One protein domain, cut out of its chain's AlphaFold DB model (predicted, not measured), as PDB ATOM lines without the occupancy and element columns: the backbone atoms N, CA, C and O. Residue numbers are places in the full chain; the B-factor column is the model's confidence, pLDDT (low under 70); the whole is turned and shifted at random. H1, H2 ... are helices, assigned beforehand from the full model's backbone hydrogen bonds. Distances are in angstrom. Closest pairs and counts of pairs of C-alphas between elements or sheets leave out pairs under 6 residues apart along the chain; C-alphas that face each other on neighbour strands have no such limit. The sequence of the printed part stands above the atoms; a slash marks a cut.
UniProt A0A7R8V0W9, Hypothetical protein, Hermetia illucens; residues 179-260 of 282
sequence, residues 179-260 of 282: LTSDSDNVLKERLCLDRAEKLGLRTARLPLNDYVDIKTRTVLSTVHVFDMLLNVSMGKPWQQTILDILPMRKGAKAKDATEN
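This is residues 179 to 260 of the 282 residues of the protein "Hypothetical protein" of Hermetia illucens (UniProt A0A7R8V0W9). With little regular structure, this domain is a helical hairpin, H3 and H4, with short H2 packing on H4, while small H1 lies away from these three at one end of the longest axis. Long stretches without named elements make up much of the rest. The printed part has 82 residues, 30 of them in four named helices, H1 to H4 in order; it is all helix, with no named strand. It is compact, with a radius of gyration of the C-alphas of 12.6 A and spans of 36 by 24 by 22 A.

H1 is residues 193 to 198, beginning at C-alpha 193 (-13.045, -53.515, -34.282). H2 is residues 208 to 211. H3, residues 222 to 233, is 16.5 A long. H4, residues 238 to 245, is 10.5 A long and ends at C-alpha 245 (-14.614, -31.369, -45.556).

H1 touches no helix. H2 touches H4; their closest C-alphas, Tyr 211 and Gln 239, are 5.1 A apart. H3 and H4 touch as a hairpin, opposite ways at a steep tilt of 43 degrees; C-alphas 228 and 241 are closest, 6.1 A. Every O i to N i+4 pair is within hydrogen-bond range in H1, H3 and H4; H2 is too short for one.

The farthest C-alphas, Lys 198 and Arg 249, are 37.5 A apart. The printed part has no cut and no long link between helices. Residues 188 to 201 and 256 to 260 have pLDDT under 70.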
ATOM      1  N   LEU A 179     -11.889 -40.478 -30.083       86.50
ATOM      2  CA  LEU A 179     -11.139 -39.633 -31.003       86.50
ATOM      3  C   LEU A 179     -10.706 -38.339 -30.322       86.50
ATOM      4  O   LEU A 179     -11.541 -37.547 -29.899       86.50
ATOM      5  N   THR A 180      -9.399 -38.110 -30.270       82.44
ATOM      6  CA  THR A 180      -8.795 -36.882 -29.739       82.44
ATOM      7  C   THR A 180      -7.584 -36.495 -30.582       82.44
ATOM      8  O   THR A 180      -6.877 -37.366 -31.084       82.44
ATOM      9  N   SER A 181      -7.343 -35.194 -30.776       82.19
ATOM     10  CA  SER A 181      -6.190 -34.700 -31.547       82.19
ATOM     11  C   SER A 181      -4.848 -35.061 -30.916       82.19
ATOM     12  O   SER A 181      -3.856 -35.158 -31.639       82.19
ATOM     13  N   ASP A 182      -4.849 -35.283 -29.604       76.56
ATOM     14  CA  ASP A 182      -3.645 -35.381 -28.778       76.56
ATOM     15  C   ASP A 182      -3.206 -36.836 -28.562       76.56
ATOM     16  O   ASP A 182      -2.243 -37.109 -27.861       76.56
ATOM     17  N   SER A 183      -3.913 -37.792 -29.170       81.75
ATOM     18  CA  SER A 183      -3.563 -39.208 -29.093       81.75
ATOM     19  C   SER A 183      -2.318 -39.513 -29.926       81.75
ATOM     20  O   SER A 183      -2.281 -39.202 -31.119       81.75
ATOM     21  N   ASP A 184      -1.371 -40.255 -29.355       82.00
ATOM     22  CA  ASP A 184      -0.192 -40.760 -30.077       82.00
ATOM     23  C   ASP A 184      -0.577 -41.725 -31.208       82.00
ATOM     24  O   ASP A 184       0.038 -41.772 -32.276       82.00
ATOM     25  N   ASN A 185      -1.670 -42.461 -31.005       83.94
ATOM     26  CA  ASN A 185      -2.167 -43.432 -31.968       83.94
ATOM     27  C   ASN A 185      -2.881 -42.754 -33.137       83.94
ATOM     28  O   ASN A 185      -3.843 -42.013 -32.944       83.94
ATOM     29  N   VAL A 186      -2.465 -43.064 -34.363       85.19
ATOM     30  CA  VAL A 186      -3.116 -42.580 -35.588       85.19
ATOM     31  C   VAL A 186      -4.173 -43.582 -36.047       85.19
ATOM     32  O   VAL A 186      -3.882 -44.769 -36.210       85.19
ATOM     33  N   LEU A 187      -5.391 -43.103 -36.304       81.31
ATOM     34  CA  LEU A 187      -6.489 -43.902 -36.837       81.31
ATOM     35  C   LEU A 187      -6.168 -44.331 -38.278       81.31
ATOM     36  O   LEU A 187      -6.295 -43.544 -39.218       81.31
ATOM     37  N   LYS A 188      -5.738 -45.586 -38.450       69.88
ATOM     38  CA  LYS A 188      -5.378 -46.179 -39.748       69.88
ATOM     39  C   LYS A 188      -6.439 -47.187 -40.208       69.88
ATOM     40  O   LYS A 188      -6.834 -48.062 -39.445       69.88
ATOM     41  N   GLU A 189      -6.807 -47.095 -41.490       61.97
ATOM     42  CA  GLU A 189      -7.809 -47.915 -42.205       61.97
ATOM     43  C   GLU A 189      -9.241 -47.923 -41.632       61.97
ATOM     44  O   GLU A 189      -9.547 -47.329 -40.602       61.97
ATOM     45  N   ARG A 190     -10.154 -48.553 -42.392       53.59
ATOM     46  CA  ARG A 190     -11.549 -48.811 -42.010       53.59
ATOM     47  C   ARG A 190     -11.554 -49.482 -40.643       53.59
ATOM     48  O   ARG A 190     -10.864 -50.482 -40.481       53.59
ATOM     49  N   LEU A 191     -12.311 -48.922 -39.699       52.41
ATOM     50  CA  LEU A 191     -12.485 -49.454 -38.352       52.41
ATOM     51  C   LEU A 191     -12.921 -50.926 -38.415       52.41
ATOM     52  O   LEU A 191     -14.104 -51.235 -38.491       52.41
ATOM     53  N   CYS A 192     -11.955 -51.837 -38.404       39.12
ATOM     54  CA  CYS A 192     -12.172 -53.199 -37.971       39.12
ATOM     55  C   CYS A 192     -11.962 -53.151 -36.467       39.12
ATOM     56  O   CYS A 192     -10.849 -52.882 -36.010       39.12
ATOM     57  N   LEU A 193     -13.046 -53.360 -35.729       47.09
ATOM     58  CA  LEU A 193     -13.045 -53.515 -34.282       47.09
ATOM     59  C   LEU A 193     -11.873 -54.403 -33.816       47.09
ATOM     60  O   LEU A 193     -11.091 -53.998 -32.962       47.09
ATOM     61  N   ASP A 194     -11.651 -55.512 -34.522       43.38
ATOM     62  CA  ASP A 194     -10.567 -56.471 -34.297       43.38
ATOM     63  C   ASP A 194      -9.160 -55.849 -34.316       43.38
ATOM     64  O   ASP A 194      -8.247 -56.333 -33.651       43.38
ATOM     65  N   ARG A 195      -8.937 -54.783 -35.100       44.72
ATOM     66  CA  ARG A 195      -7.642 -54.089 -35.160       44.72
ATOM     67  C   ARG A 195      -7.466 -53.137 -33.983       44.72
ATOM     68  O   ARG A 195      -6.350 -53.012 -33.489       44.72
ATOM     69  N   ALA A 196      -8.539 -52.477 -33.548       51.25
ATOM     70  CA  ALA A 196      -8.511 -51.621 -32.366       51.25
ATOM     71  C   ALA A 196      -8.293 -52.452 -31.091       51.25
ATOM     72  O   ALA A 196      -7.445 -52.086 -30.280       51.25
ATOM     73  N   GLU A 197      -8.962 -53.608 -30.982       54.03
ATOM     74  CA  GLU A 197      -8.782 -54.572 -29.886       54.03
ATOM     75  C   GLU A 197      -7.346 -55.127 -29.852       54.03
ATOM     76  O   GLU A 197      -6.695 -55.073 -28.811       54.03
ATOM     77  N   LYS A 198      -6.795 -55.566 -30.996       56.09
ATOM     78  CA  LYS A 198      -5.404 -56.067 -31.088       56.09
ATOM     79  C   LYS A 198      -4.341 -55.032 -30.729       56.09
ATOM     80  O   LYS A 198      -3.277 -55.398 -30.245       56.09
ATOM     81  N   LEU A 199      -4.597 -53.759 -31.018       53.09
ATOM     82  CA  LEU A 199      -3.664 -52.667 -30.741       53.09
ATOM     83  C   LEU A 199      -3.898 -52.028 -29.358       53.09
ATOM     84  O   LEU A 199      -3.192 -51.084 -29.012       53.09
ATOM     85  N   GLY A 200      -4.885 -52.498 -28.582       61.84
ATOM     86  CA  GLY A 200      -5.227 -51.928 -27.274       61.84
ATOM     87  C   GLY A 200      -5.623 -50.447 -27.336       61.84
ATOM     88  O   GLY A 200      -5.412 -49.701 -26.376       61.84
ATOM     89  N   LEU A 201      -6.147 -49.987 -28.477       61.00
ATOM     90  CA  LEU A 201      -6.344 -48.562 -28.743       61.00
ATOM     91  C   LEU A 201      -7.592 -48.044 -28.043       61.00
ATOM     92  O   LEU A 201      -8.706 -48.225 -28.520       61.00
ATOM     93  N   ARG A 202      -7.397 -47.319 -26.943       72.56
ATOM     94  CA  ARG A 202      -8.485 -46.592 -26.267       72.56
ATOM     95  C   ARG A 202      -8.722 -45.210 -26.865       72.56
ATOM     96  O   ARG A 202      -9.834 -44.691 -26.804       72.56
ATOM     97  N   THR A 203      -7.683 -44.630 -27.462       77.38
ATOM     98  CA  THR A 203      -7.726 -43.325 -28.121       77.38
ATOM     99  C   THR A 203      -7.052 -43.382 -29.484       77.38
ATOM    100  O   THR A 203      -6.106 -44.146 -29.681       77.38
ATOM    101  N   ALA A 204      -7.520 -42.556 -30.418       85.00
ATOM    102  CA  ALA A 204      -6.867 -42.342 -31.704       85.00
ATOM    103  C   ALA A 204      -7.063 -40.902 -32.198       85.00
ATOM    104  O   ALA A 204      -8.069 -40.262 -31.901       85.00
ATOM    105  N   ARG A 205      -6.129 -40.400 -33.006       87.69
ATOM    106  CA  ARG A 205      -6.269 -39.143 -33.751       87.69
ATOM    107  C   ARG A 205      -6.512 -39.411 -35.229       87.69
ATOM    108  O   ARG A 205      -6.085 -40.432 -35.764       87.69
ATOM    109  N   LEU A 206      -7.161 -38.475 -35.914       89.12
ATOM    110  CA  LEU A 206      -7.323 -38.552 -37.366       89.12
ATOM    111  C   LEU A 206      -5.959 -38.430 -38.076       89.12
ATOM    112  O   LEU A 206      -5.119 -37.646 -37.626       89.12
ATOM    113  N   PRO A 207      -5.746 -39.123 -39.210       89.56
ATOM    114  CA  PRO A 207      -4.487 -39.101 -39.957       89.56
ATOM    115  C   PRO A 207      -4.312 -37.808 -40.779       89.56
ATOM    116  O   PRO A 207      -3.947 -37.846 -41.946       89.56
ATOM    117  N   LEU A 208      -4.607 -36.633 -40.211       88.50
ATOM    118  CA  LEU A 208      -4.573 -35.360 -40.947       88.50
ATOM    119  C   LEU A 208      -3.173 -35.074 -41.505       88.50
ATOM    120  O   LEU A 208      -3.022 -34.821 -42.697       88.50
ATOM    121  N   ASN A 209      -2.154 -35.195 -40.654       87.12
ATOM    122  CA  ASN A 209      -0.767 -34.878 -40.997       87.12
ATOM    123  C   ASN A 209      -0.161 -35.841 -42.032       87.12
ATOM    124  O   ASN A 209       0.849 -35.498 -42.651       87.12
ATOM    125  N   ASP A 210      -0.762 -37.018 -42.224       85.94
ATOM    126  CA  ASP A 210      -0.293 -38.023 -43.181       85.94
ATOM    127  C   ASP A 210      -0.694 -37.654 -44.619       85.94
ATOM    128  O   ASP A 210       0.009 -38.005 -45.564       85.94
ATOM    129  N   TYR A 211      -1.810 -36.936 -44.790       84.75
ATOM    130  CA  TYR A 211      -2.422 -36.685 -46.101       84.75
ATOM    131  C   TYR A 211      -2.429 -35.215 -46.523       84.75
ATOM    132  O   TYR A 211      -2.480 -34.920 -47.722       84.75
ATOM    133  N   VAL A 212      -2.416 -34.288 -45.567       86.12
ATOM    134  CA  VAL A 212      -2.467 -32.852 -45.847       86.12
ATOM    135  C   VAL A 212      -1.474 -32.075 -44.995       86.12
ATOM    136  O   VAL A 212      -1.185 -32.433 -43.853       86.12
ATOM    137  N   ASP A 213      -0.960 -30.992 -45.566       84.69
ATOM    138  CA  ASP A 213      -0.226 -29.975 -44.828       84.69
ATOM    139  C   ASP A 213      -1.200 -28.881 -44.369       84.69
ATOM    140  O   ASP A 213      -1.927 -28.295 -45.178       84.69
ATOM    141  N   ILE A 214      -1.256 -28.651 -43.057       85.69
ATOM    142  CA  ILE A 214      -2.143 -27.680 -42.414       85.69
ATOM    143  C   ILE A 214      -1.268 -26.766 -41.562       85.69
ATOM    144  O   ILE A 214      -0.734 -27.181 -40.539       85.69
ATOM    145  N   LYS A 215      -1.195 -25.484 -41.927       79.56
ATOM    146  CA  LYS A 215      -0.407 -24.473 -41.195       79.56
ATOM    147  C   LYS A 215      -1.036 -24.026 -39.866       79.56
ATOM    148  O   LYS A 215      -0.500 -23.171 -39.175       79.56
ATOM    149  N   THR A 216      -2.215 -24.546 -39.538       82.75
ATOM    150  CA  THR A 216      -3.024 -24.161 -38.372       82.75
ATOM    151  C   THR A 216      -3.271 -25.362 -37.463       82.75
ATOM    152  O   THR A 216      -2.971 -26.498 -37.820       82.75
ATOM    153  N   ARG A 217      -3.874 -25.130 -36.289       82.12
ATOM    154  CA  ARG A 217      -4.197 -26.198 -35.331       82.12
ATOM    155  C   ARG A 217      -4.996 -27.350 -35.954       82.12
ATOM    156  O   ARG A 217      -5.950 -27.147 -36.720       82.12
ATOM    157  N   THR A 218      -4.671 -28.562 -35.527       79.81
ATOM    158  CA  THR A 218      -5.283 -29.819 -35.983       79.81
ATOM    159  C   THR A 218      -6.655 -30.085 -35.364       79.81
ATOM    160  O   THR A 218      -7.412 -30.887 -35.901       79.81
ATOM    161  N   VAL A 219      -7.039 -29.356 -34.308       85.12
ATOM    162  CA  VAL A 219      -8.356 -29.487 -33.662       85.12
ATOM    163  C   VAL A 219      -9.486 -29.125 -34.636       85.12
ATOM    164  O   VAL A 219      -9.488 -28.051 -35.264       85.12
ATOM    165  N   LEU A 220     -10.451 -30.035 -34.778       88.75
ATOM    166  CA  LEU A 220     -11.631 -29.920 -35.638       88.75
ATOM    167  C   LEU A 220     -12.911 -29.856 -34.808       88.75
ATOM    168  O   LEU A 220     -12.932 -30.218 -33.639       88.75
ATOM    169  N   SER A 221     -13.987 -29.376 -35.426       91.38
ATOM    170  CA  SER A 221     -15.309 -29.429 -34.806       91.38
ATOM    171  C   SER A 221     -15.924 -30.819 -34.970       91.38
ATOM    172  O   SER A 221     -15.661 -31.501 -35.965       91.38
ATOM    173  N   THR A 222     -16.791 -31.203 -34.037       91.38
ATOM    174  CA  THR A 222     -17.455 -32.514 -33.984       91.38
ATOM    175  C   THR A 222     -18.145 -32.869 -35.300       91.38
ATOM    176  O   THR A 222     -18.042 -33.998 -35.769       91.38
ATOM    177  N   VAL A 223     -18.775 -31.885 -35.956       93.88
ATOM    178  CA  VAL A 223     -19.410 -32.072 -37.276       93.88
ATOM    179  C   VAL A 223     -18.413 -32.522 -38.344       93.88
ATOM    180  O   VAL A 223     -18.718 -33.443 -39.091       93.88
ATOM    181  N   HIS A 224     -17.241 -31.882 -38.439       93.38
ATOM    182  CA  HIS A 224     -16.261 -32.226 -39.475       93.38
ATOM    183  C   HIS A 224     -15.678 -33.617 -39.227       93.38
ATOM    184  O   HIS A 224     -15.507 -34.377 -40.173       93.38
ATOM    185  N   VAL A 225     -15.417 -33.970 -37.962       92.69
ATOM    186  CA  VAL A 225     -14.964 -35.320 -37.595       92.69
ATOM    187  C   VAL A 225     -16.015 -36.355 -37.996       92.69
ATOM    188  O   VAL A 225     -15.687 -37.317 -38.684       92.69
ATOM    189  N   PHE A 226     -17.284 -36.127 -37.644       94.12
ATOM    190  CA  PHE A 226     -18.392 -37.004 -38.024       94.12
ATOM    191  C   PHE A 226     -18.485 -37.201 -39.544       94.12
ATOM    192  O   PHE A 226     -18.548 -38.333 -40.022       94.12
ATOM    193  N   ASP A 227     -18.456 -36.106 -40.306       93.62
ATOM    194  CA  ASP A 227     -18.582 -36.137 -41.765       93.62
ATOM    195  C   ASP A 227     -17.398 -36.884 -42.413       93.62
ATOM    196  O   ASP A 227     -17.582 -37.690 -43.328       93.62
ATOM    197  N   MET A 228     -16.178 -36.705 -41.888       92.00
ATOM    198  CA  MET A 228     -15.000 -37.452 -42.341       92.00
ATOM    199  C   MET A 228     -15.148 -38.955 -42.098       92.00
ATOM    200  O   MET A 228     -14.949 -39.743 -43.024       92.00
ATOM    201  N   LEU A 229     -15.530 -39.358 -40.882       90.12
ATOM    202  CA  LEU A 229     -15.724 -40.770 -40.539       90.12
ATOM    203  C   LEU A 229     -16.789 -41.418 -41.423       90.12
ATOM    204  O   LEU A 229     -16.579 -42.512 -41.953       90.12
ATOM    205  N   LEU A 230     -17.904 -40.719 -41.637       89.50
ATOM    206  CA  LEU A 230     -18.991 -41.197 -42.476       89.50
ATOM    207  C   LEU A 230     -18.519 -41.405 -43.921       89.50
ATOM    208  O   LEU A 230     -18.702 -42.485 -44.477       89.50
ATOM    209  N   ASN A 231     -17.834 -40.432 -44.522       89.12
ATOM    210  CA  ASN A 231     -17.341 -40.556 -45.897       89.12
ATOM    211  C   ASN A 231     -16.261 -41.635 -46.070       89.12
ATOM    212  O   ASN A 231     -16.308 -42.409 -47.031       89.12
ATOM    213  N   VAL A 232     -15.321 -41.746 -45.129       86.56
ATOM    214  CA  VAL A 232     -14.277 -42.783 -45.172       86.56
ATOM    215  C   VAL A 232     -14.876 -44.179 -45.005       86.56
ATOM    216  O   VAL A 232     -14.479 -45.111 -45.713       86.56
ATOM    217  N   SER A 233     -15.883 -44.333 -44.141       83.19
ATOM    218  CA  SER A 233     -16.602 -45.603 -43.987       83.19
ATOM    219  C   SER A 233     -17.311 -46.031 -45.281       83.19
ATOM    220  O   SER A 233     -17.346 -47.216 -45.613       83.19
ATOM    221  N   MET A 234     -17.770 -45.066 -46.089       82.38
ATOM    222  CA  MET A 234     -18.322 -45.308 -47.427       82.38
ATOM    223  C   MET A 234     -17.248 -45.639 -48.481       82.38
ATOM    224  O   MET A 234     -17.580 -46.005 -49.605       82.38
ATOM    225  N   GLY A 235     -15.958 -45.587 -48.131       79.56
ATOM    226  CA  GLY A 235     -14.841 -45.939 -49.012       79.56
ATOM    227  C   GLY A 235     -14.201 -44.773 -49.750       79.56
ATOM    228  O   GLY A 235     -13.392 -45.019 -50.656       79.56
ATOM    229  N   LYS A 236     -14.536 -43.536 -49.372       84.94
ATOM    230  CA  LYS A 236     -13.847 -42.349 -49.872       84.94
ATOM    231  C   LYS A 236     -12.426 -42.296 -49.283       84.94
ATOM    232  O   LYS A 236     -12.268 -42.540 -48.085       84.94
ATOM    233  N   PRO A 237     -11.379 -42.029 -50.085       85.94
ATOM    234  CA  PRO A 237     -10.011 -41.915 -49.581       85.94
ATOM    235  C   PRO A 237      -9.871 -40.803 -48.539       85.94
ATOM    236  O   PRO A 237     -10.534 -39.767 -48.648       85.94
ATOM    237  N   TRP A 238      -8.974 -40.990 -47.566       87.69
ATOM    238  CA  TRP A 238      -8.729 -40.003 -46.510       87.69
ATOM    239  C   TRP A 238      -8.336 -38.640 -47.073       87.69
ATOM    240  O   TRP A 238      -8.988 -37.659 -46.744       87.69
ATOM    241  N   GLN A 239      -7.346 -38.575 -47.965       87.81
ATOM    242  CA  GLN A 239      -6.863 -37.311 -48.529       87.81
ATOM    243  C   GLN A 239      -7.980 -36.489 -49.184       87.81
ATOM    244  O   GLN A 239      -8.177 -35.329 -48.836       87.81
ATOM    245  N   GLN A 240      -8.770 -37.112 -50.062       89.00
ATOM    246  CA  GLN A 240      -9.898 -36.452 -50.721       89.00
ATOM    247  C   GLN A 240     -10.977 -36.033 -49.715       89.00
ATOM    248  O   GLN A 240     -11.479 -34.917 -49.759       89.00
ATOM    249  N   THR A 241     -11.322 -36.916 -48.774       91.06
ATOM    250  CA  THR A 241     -12.306 -36.612 -47.726       91.06
ATOM    251  C   THR A 241     -11.875 -35.420 -46.874       91.06
ATOM    252  O   THR A 241     -12.690 -34.556 -46.562       91.06
ATOM    253  N   ILE A 242     -10.591 -35.360 -46.516       90.50
ATOM    254  CA  ILE A 242     -10.027 -34.281 -45.715       90.50
ATOM    255  C   ILE A 242     -10.102 -32.958 -46.484       90.50
ATOM    256  O   ILE A 242     -10.569 -31.974 -45.920       90.50
ATOM    257  N   LEU A 243      -9.711 -32.932 -47.760       88.94
ATOM    258  CA  LEU A 243      -9.753 -31.717 -48.582       88.94
ATOM    259  C   LEU A 243     -11.179 -31.192 -48.800       88.94
ATOM    260  O   LEU A 243     -11.392 -29.986 -48.728       88.94
ATOM    261  N   ASP A 244     -12.152 -32.083 -48.994       90.19
ATOM    262  CA  ASP A 244     -13.541 -31.687 -49.253       90.19
ATOM    263  C   ASP A 244     -14.258 -31.155 -47.999       90.19
ATOM    264  O   ASP A 244     -15.148 -30.312 -48.098       90.19
ATOM    265  N   ILE A 245     -13.909 -31.673 -46.815       91.06
ATOM    266  CA  ILE A 245     -14.614 -31.369 -45.556       91.06
ATOM    267  C   ILE A 245     -13.901 -30.287 -44.747       91.06
ATOM    268  O   ILE A 245     -14.545 -29.554 -43.989       91.06
ATOM    269  N   LEU A 246     -12.572 -30.184 -44.853       87.31
ATOM    270  CA  LEU A 246     -11.844 -29.164 -44.116       87.31
ATOM    271  C   LEU A 246     -12.265 -27.765 -44.580       87.31
ATOM    272  O   LEU A 246     -12.290 -27.476 -45.774       87.31
ATOM    273  N   PRO A 247     -12.530 -26.839 -43.643       79.75
ATOM    274  CA  PRO A 247     -12.842 -25.470 -44.012       79.75
ATOM    275  C   PRO A 247     -11.690 -24.820 -44.781       79.75
ATOM    276  O   PRO A 247     -10.554 -24.850 -44.307       79.75
ATOM    277  N   MET A 248     -12.003 -24.127 -45.881       79.81
ATOM    278  CA  MET A 248     -11.017 -23.462 -46.752       79.81
ATOM    279  C   MET A 248     -10.004 -22.596 -45.987       79.81
ATOM    280  O   MET A 248      -8.818 -22.605 -46.298       79.81
ATOM    281  N   ARG A 249     -10.440 -21.916 -44.916       79.56
ATOM    282  CA  ARG A 249      -9.577 -21.085 -44.053       79.56
ATOM    283  C   ARG A 249      -8.393 -21.828 -43.419       79.56
ATOM    284  O   ARG A 249      -7.462 -21.183 -42.959       79.56
ATOM    285  N   LYS A 250      -8.440 -23.164 -43.323       77.06
ATOM    286  CA  LYS A 250      -7.322 -23.966 -42.801       77.06
ATOM    287  C   LYS A 250      -6.189 -24.132 -43.817       77.06
ATOM    288  O   LYS A 250      -5.120 -24.587 -43.424       77.06
ATOM    289  N   GLY A 251      -6.413 -23.762 -45.083       80.06
ATOM    290  CA  GLY A 251      -5.392 -23.761 -46.130       80.06
ATOM    291  C   GLY A 251      -4.777 -25.136 -46.380       80.06
ATOM    292  O   GLY A 251      -3.591 -25.211 -46.681       80.06
ATOM    293  N   ALA A 252      -5.558 -26.206 -46.190       82.69
ATOM    294  CA  ALA A 252      -5.070 -27.572 -46.315       82.69
ATOM    295  C   ALA A 252      -4.616 -27.839 -47.754       82.69
ATOM    296  O   ALA A 252      -5.404 -27.701 -48.691       82.69
ATOM    297  N   LYS A 253      -3.352 -28.227 -47.919       85.31
ATOM    298  CA  LYS A 253      -2.799 -28.650 -49.208       85.31
ATOM    299  C   LYS A 253      -2.548 -30.147 -49.187       85.31
ATOM    300  O   LYS A 253      -2.115 -30.690 -48.173       85.31
ATOM    301  N   ALA A 254      -2.837 -30.808 -50.301       84.44
ATOM    302  CA  ALA A 254      -2.499 -32.209 -50.493       84.44
ATOM    303  C   ALA A 254      -0.988 -32.413 -50.296       84.44
ATOM    304  O   ALA A 254      -0.200 -31.674 -50.880       84.44
ATOM    305  N   LYS A 255      -0.591 -33.405 -49.491       82.88
ATOM    306  CA  LYS A 255       0.780 -33.923 -49.542       82.88
ATOM    307  C   LYS A 255       0.928 -34.856 -50.741       82.88
ATOM    308  O   LYS A 255      -0.026 -35.556 -51.095       82.88
ATOM    309  N   ASP A 256       2.114 -34.878 -51.340       67.62
ATOM    310  CA  ASP A 256       2.435 -35.851 -52.380       67.62
ATOM    311  C   ASP A 256       2.229 -37.275 -51.853       67.62
ATOM    312  O   ASP A 256       2.452 -37.561 -50.674       67.62
ATOM    313  N   ALA A 257       1.738 -38.161 -52.724       56.81
ATOM    314  CA  ALA A 257       1.355 -39.515 -52.346       56.81
ATOM    315  C   ALA A 257       2.525 -40.239 -51.665       56.81
ATOM    316  O   ALA A 257       3.515 -40.592 -52.311       56.81
ATOM    317  N   THR A 258       2.393 -40.495 -50.362       56.41
ATOM    318  CA  THR A 258       3.379 -41.271 -49.606       56.41
ATOM    319  C   THR A 258       3.476 -42.690 -50.185       56.41
ATOM    320  O   THR A 258       2.503 -43.218 -50.731       56.41
ATOM    321  N   GLU A 259       4.628 -43.359 -50.062       52.16
ATOM    322  CA  GLU A 259       4.782 -44.779 -50.449       52.16
ATOM    323  C   GLU A 259       3.692 -45.675 -49.848       52.16
ATOM    324  O   GLU A 259       3.240 -46.644 -50.465       52.16
ATOM    325  N   ASN A 260       3.214 -45.304 -48.662       51.09
ATOM    326  CA  ASN A 260       2.129 -45.976 -47.975       51.09
ATOM    327  C   ASN A 260       0.821 -45.912 -48.789       51.09
ATOM    328  O   ASN A 260       0.123 -46.912 -48.914       51.09
TER     329      ASN A 260